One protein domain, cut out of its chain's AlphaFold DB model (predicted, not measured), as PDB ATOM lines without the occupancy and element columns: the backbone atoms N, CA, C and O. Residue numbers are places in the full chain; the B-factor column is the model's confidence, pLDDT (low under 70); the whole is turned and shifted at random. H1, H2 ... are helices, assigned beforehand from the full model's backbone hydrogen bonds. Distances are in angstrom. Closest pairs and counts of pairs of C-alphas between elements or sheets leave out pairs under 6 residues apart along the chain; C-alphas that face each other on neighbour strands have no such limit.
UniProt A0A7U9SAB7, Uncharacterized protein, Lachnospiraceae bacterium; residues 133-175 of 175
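Overview. This is residues 133 to 175 of the 175 residues of an uncharacterized protein of Lachnospiraceae bacterium (UniProt A0A7U9SAB7). Two helices, H1 and H2, form an open L: the end of H1 and the start of H2 come near each other at a corner, and the lead-in, residues 133 to 141, folds back beside H1. From that corner residues 157 to 175, which include H2 and the tail after it, stick out as a free arm. The printed part has 43 residues, with two named helices in the order H1, H2 and no named strand; the class is all helix, with 24 residues in named helices. The whole is only just extended, close to loose, with a radius of gyration of the C-alphas of 13.9 A and spans of 42 by 19 by 14 A.

Arrangement. H1, residues 142 to 155, and H2, residues 159 to 168, are joined by a tight link of 3 residues. They are close but not clearly touching, with 1 pair of C-alphas within 8 A, the closest being those of Gln 153 and Phe 159 at 7.4 A. Their lines are about perpendicular, at 81 degrees, and their centres are 19.4 A apart. In H1 and H2 every O i to N i+4 pair is within hydrogen-bond range.

Along the chain. H1 begins at C-alpha 142 at (174.845, 154.488, 121.547) and measures 20.0 A from first to last C-alpha. H2 begins at C-alpha 159 at (161.462, 137.267, 119.521) and ends at C-alpha 168 at (153.407, 137.525, 107.769), 14.2 A away.

Size, cuts and confidence. The two C-alphas farthest apart are those of Gly 140 and Phe 175, at 41.9 A. Residues 157 to 175, of which 159 to 168 belong to H2, stand free. The printed part has no cut, and Phe 175 is the chain's last residue. The mean pLDDT of the printed part is 82.2, and residues 171 to 175 are under 70.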
ATOM      1  N   THR A 133     157.880 145.702 126.583       81.25
ATOM      2  CA  THR A 133     158.866 144.771 126.001       81.25
ATOM      3  C   THR A 133     160.261 145.397 125.926       81.25
ATOM      4  O   THR A 133     161.241 144.787 126.334       81.25
ATOM      5  N   PHE A 134     160.346 146.663 125.510       81.69
ATOM      6  CA  PHE A 134     161.609 147.407 125.416       81.69
ATOM      7  C   PHE A 134     161.865 148.355 126.598       81.69
ATOM      8  O   PHE A 134     162.666 149.279 126.492       81.69
ATOM      9  N   GLY A 135     161.176 148.171 127.726       79.81
ATOM     10  CA  GLY A 135     161.266 149.064 128.886       79.81
ATOM     11  C   GLY A 135     162.651 149.098 129.537       79.81
ATOM     12  O   GLY A 135     163.030 150.127 130.088       79.81
ATOM     13  N   ALA A 136     163.406 148.002 129.426       82.56
ATOM     14  CA  ALA A 136     164.766 147.872 129.947       82.56
ATOM     15  C   ALA A 136     165.860 148.322 128.958       82.56
ATOM     16  O   ALA A 136     167.039 148.244 129.286       82.56
ATOM     17  N   ILE A 137     165.498 148.769 127.748       85.38
ATOM     18  CA  ILE A 137     166.485 149.243 126.774       85.38
ATOM     19  C   ILE A 137     167.018 150.607 127.212       85.38
ATOM     20  O   ILE A 137     166.267 151.572 127.387       85.38
ATOM     21  N   GLU A 138     168.334 150.693 127.353       83.50
ATOM     22  CA  GLU A 138     169.013 151.923 127.731       83.50
ATOM     23  C   GLU A 138     169.114 152.859 126.528       83.50
ATOM     24  O   GLU A 138     169.505 152.462 125.437       83.50
ATOM     25  N   THR A 139     168.758 154.131 126.708       79.06
ATOM     26  CA  THR A 139     168.719 155.118 125.607       79.06
ATOM     27  C   THR A 139     169.654 156.306 125.827       79.06
ATOM     28  O   THR A 139     169.661 157.237 125.028       79.06
ATOM     29  N   GLY A 140     170.470 156.270 126.888       80.00
ATOM     30  CA  GLY A 140     171.363 157.371 127.262       80.00
ATOM     31  C   GLY A 140     172.596 157.527 126.365       80.00
ATOM     32  O   GLY A 140     173.121 158.627 126.237       80.00
ATOM     33  N   SER A 141     173.066 156.454 125.720       86.25
ATOM     34  CA  SER A 141     174.181 156.507 124.764       86.25
ATOM     35  C   SER A 141     174.095 155.380 123.732       86.25
ATOM     36  O   SER A 141     173.425 154.373 123.956       86.25
ATOM     37  N   LYS A 142     174.801 155.521 122.600       84.69
ATOM     38  CA  LYS A 142     174.845 154.488 121.547       84.69
ATOM     39  C   LYS A 142     175.377 153.150 122.072       84.69
ATOM     40  O   LYS A 142     174.828 152.111 121.721       84.69
ATOM     41  N   SER A 143     176.430 153.170 122.889       88.44
ATOM     42  CA  SER A 143     177.037 151.948 123.433       88.44
ATOM     43  C   SER A 143     176.088 151.236 124.398       88.44
ATOM     44  O   SER A 143     175.790 150.065 124.187       88.44
ATOM     45  N   ALA A 144     175.518 151.974 125.357       87.38
ATOM     46  CA  ALA A 144     174.517 151.468 126.301       87.38
ATOM     47  C   ALA A 144     173.278 150.886 125.592       87.38
ATOM     48  O   ALA A 144     172.766 149.820 125.936       87.38
ATOM     49  N   PHE A 145     172.828 151.551 124.526       86.06
ATOM     50  CA  PHE A 145     171.729 151.073 123.693       86.06
ATOM     51  C   PHE A 145     172.048 149.750 122.992       86.06
ATOM     52  O   PHE A 145     171.243 148.822 123.023       86.06
ATOM     53  N   LEU A 146     173.225 149.626 122.374       89.19
ATOM     54  CA  LEU A 146     173.613 148.395 121.682       89.19
ATOM     55  C   LEU A 146     173.843 147.228 122.650       89.19
ATOM     56  O   LEU A 146     173.503 146.092 122.320       89.19
ATOM     57  N   GLU A 147     174.396 147.488 123.833       91.69
ATOM     58  CA  GLU A 147     174.582 146.468 124.869       91.69
ATOM     59  C   GLU A 147     173.246 145.991 125.440       91.69
ATOM     60  O   GLU A 147     173.000 144.784 125.481       91.69
ATOM     61  N   SER A 148     172.342 146.911 125.784       89.94
ATOM     62  CA  SER A 148     171.002 146.554 126.265       89.94
ATOM     63  C   SER A 148     170.157 145.842 125.200       89.94
ATOM     64  O   SER A 148     169.435 144.902 125.531       89.94
ATOM     65  N   LEU A 149     170.296 146.193 123.915       87.25
ATOM     66  CA  LEU A 149     169.676 145.447 122.811       87.25
ATOM     67  C   LEU A 149     170.210 144.018 122.692       87.25
ATOM     68  O   LEU A 149     169.424 143.085 122.527       87.25
ATOM     69  N   LYS A 150     171.533 143.830 122.780       88.06
ATOM     70  CA  LYS A 150     172.137 142.489 122.763       88.06
ATOM     71  C   LYS A 150     171.666 141.659 123.954       88.06
ATOM     72  O   LYS A 150     171.295 140.502 123.776       88.06
ATOM     73  N   ALA A 151     171.636 142.251 125.147       91.00
ATOM     74  CA  ALA A 151     171.117 141.596 126.343       91.00
ATOM     75  C   ALA A 151     169.647 141.184 126.161       91.00
ATOM     76  O   ALA A 151     169.299 140.033 126.405       91.00
ATOM     77  N   PHE A 152     168.807 142.083 125.636       89.75
ATOM     78  CA  PHE A 152     167.409 141.790 125.326       89.75
ATOM     79  C   PHE A 152     167.261 140.624 124.342       89.75
ATOM     80  O   PHE A 152     166.464 139.721 124.591       89.75
ATOM     81  N   GLN A 153     168.032 140.613 123.253       87.19
ATOM     82  CA  GLN A 153     167.991 139.538 122.260       87.19
ATOM     83  C   GLN A 153     168.395 138.189 122.869       87.19
ATOM     84  O   GLN A 153     167.734 137.184 122.618       87.19
ATOM     85  N   ASN A 154     169.439 138.170 123.701       88.88
ATOM     86  CA  ASN A 154     169.897 136.957 124.378       88.88
ATOM     87  C   ASN A 154     168.858 136.419 125.371       88.88
ATOM     88  O   ASN A 154     168.687 135.209 125.485       88.88
ATOM     89  N   SER A 155     168.153 137.305 126.077       89.75
ATOM     90  CA  SER A 155     167.089 136.923 127.012       89.75
ATOM     91  C   SER A 155     165.775 136.535 126.328       89.75
ATOM     92  O   SER A 155     164.932 135.913 126.967       89.75
ATOM     93  N   ASN A 156     165.589 136.883 125.051       88.06
ATOM     94  CA  ASN A 156     164.362 136.624 124.293       88.06
ATOM     95  C   ASN A 156     164.678 135.942 122.946       88.06
ATOM     96  O   ASN A 156     164.418 136.519 121.879       88.06
ATOM     97  N   PRO A 157     165.245 134.720 122.963       86.69
ATOM     98  CA  PRO A 157     165.543 133.992 121.737       86.69
ATOM     99  C   PRO A 157     164.249 133.744 120.947       86.69
ATOM    100  O   PRO A 157     163.226 133.362 121.509       86.69
ATOM    101  N   GLY A 158     164.277 134.008 119.638       86.50
ATOM    102  CA  GLY A 158     163.110 133.847 118.759       86.50
ATOM    103  C   GLY A 158     162.112 135.013 118.765       86.50
ATOM    104  O   GLY A 158     161.141 134.969 118.015       86.50
ATOM    105  N   PHE A 159     162.344 136.090 119.530       87.56
ATOM    106  CA  PHE A 159     161.462 137.267 119.521       87.56
ATOM    107  C   PHE A 159     161.255 137.839 118.109       87.56
ATOM    108  O   PHE A 159     160.122 138.066 117.692       87.56
ATOM    109  N   LEU A 160     162.340 138.037 117.351       83.88
ATOM    110  CA  LEU A 160     162.259 138.573 115.987       83.88
ATOM    111  C   LEU A 160     161.509 137.631 115.042       83.88
ATOM    112  O   LEU A 160     160.707 138.090 114.237       83.88
ATOM    113  N   GLU A 161     161.734 136.326 115.166       88.06
ATOM    114  CA  GLU A 161     161.043 135.317 114.366       88.06
ATOM    115  C   GLU A 161     159.541 135.300 114.675       88.06
ATOM    116  O   GLU A 161     158.721 135.323 113.761       88.06
ATOM    117  N   ALA A 162     159.165 135.365 115.953       86.25
ATOM    118  CA  ALA A 162     157.771 135.471 116.371       86.25
ATOM    119  C   ALA A 162     157.102 136.749 115.838       86.25
ATOM    120  O   ALA A 162     155.958 136.699 115.384       86.25
ATOM    121  N   VAL A 163     157.811 137.886 115.854       84.75
ATOM    122  CA  VAL A 163     157.319 139.145 115.272       84.75
ATOM    123  C   VAL A 163     157.127 139.000 113.765       84.75
ATOM    124  O   VAL A 163     156.044 139.297 113.273       84.75
ATOM    125  N   ILE A 164     158.127 138.496 113.040       83.25
ATOM    126  CA  ILE A 164     158.055 138.304 111.584       83.25
ATOM    127  C   ILE A 164     156.902 137.365 111.221       83.25
ATOM    128  O   ILE A 164     156.092 137.707 110.368       83.25
ATOM    129  N   ASN A 165     156.765 136.230 111.905       85.31
ATOM    130  CA  ASN A 165     155.686 135.273 111.658       85.31
ATOM    131  C   ASN A 165     154.305 135.875 111.935       85.31
ATOM    132  O   ASN A 165     153.366 135.635 111.178       85.31
ATOM    133  N   ARG A 166     154.172 136.691 112.989       82.62
ATOM    134  CA  ARG A 166     152.925 137.410 113.276       82.62
ATOM    135  C   ARG A 166     152.588 138.410 112.175       82.62
ATOM    136  O   ARG A 166     151.431 138.486 111.772       82.62
ATOM    137  N   GLU A 167     153.574 139.171 111.707       80.69
ATOM    138  CA  GLU A 167     153.369 140.135 110.627       80.69
ATOM    139  C   GLU A 167     153.028 139.422 109.314       80.69
ATOM    140  O   GLU A 167     152.058 139.801 108.675       80.69
ATOM    141  N   LEU A 168     153.716 138.333 108.957       79.31
ATOM    142  CA  LEU A 168     153.407 137.525 107.769       79.31
ATOM    143  C   LEU A 168     152.014 136.878 107.824       79.31
ATOM    144  O   LEU A 168     151.359 136.739 106.796       79.31
ATOM    145  N   ALA A 169     151.539 136.496 109.012       77.69
ATOM    146  CA  ALA A 169     150.197 135.947 109.202       77.69
ATOM    147  C   ALA A 169     149.083 137.015 109.183       77.69
ATOM    148  O   ALA A 169     147.898 136.663 109.175       77.69
ATOM    149  N   SER A 170     149.439 138.303 109.201       71.25
ATOM    150  CA  SER A 170     148.483 139.407 109.193       71.25
ATOM    151  C   SER A 170     147.696 139.456 107.883       71.25
ATOM    152  O   SER A 170     148.255 139.351 106.792       71.25
ATOM    153  N   GLU A 171     146.387 139.698 107.995       62.31
ATOM    154  CA  GLU A 171     145.465 139.896 106.865       62.31
ATOM    155  C   GLU A 171     145.922 141.014 105.912       62.31
ATOM    156  O   GLU A 171     145.535 141.017 104.752       62.31
ATOM    157  N   PHE A 172     146.777 141.933 106.377       62.94
ATOM    158  CA  PHE A 172     147.356 142.992 105.548       62.94
ATOM    159  C   PHE A 172     148.149 142.460 104.341       62.94
ATOM    160  O   PHE A 172     148.190 143.117 103.305       62.94
ATOM    161  N   TRP A 173     148.771 141.280 104.457       65.56
ATOM    162  CA  TRP A 173     149.616 140.701 103.402       65.56
ATOM    163  C   TRP A 173     148.914 139.640 102.556       65.56
ATOM    164  O   TRP A 173     149.504 139.137 101.601       65.56
ATOM    165  N   LYS A 174     147.665 139.291 102.884       58.34
ATOM    166  CA  LYS A 174     146.862 138.350 102.101       58.34
ATOM    167  C   LYS A 174     146.232 139.095 100.924       58.34
ATOM    168  O   LYS A 174     145.090 139.541 101.007       58.34
ATOM    169  N   PHE A 175     147.013 139.256  99.862       53.81
ATOM    170  CA  PHE A 175     146.530 139.616  98.529       53.81
ATOM    171  C   PHE A 175     146.316 138.360  97.688       53.81
ATOM    172  O   PHE A 175     147.143 137.427  97.812       53.81
TER     173      PHE A 175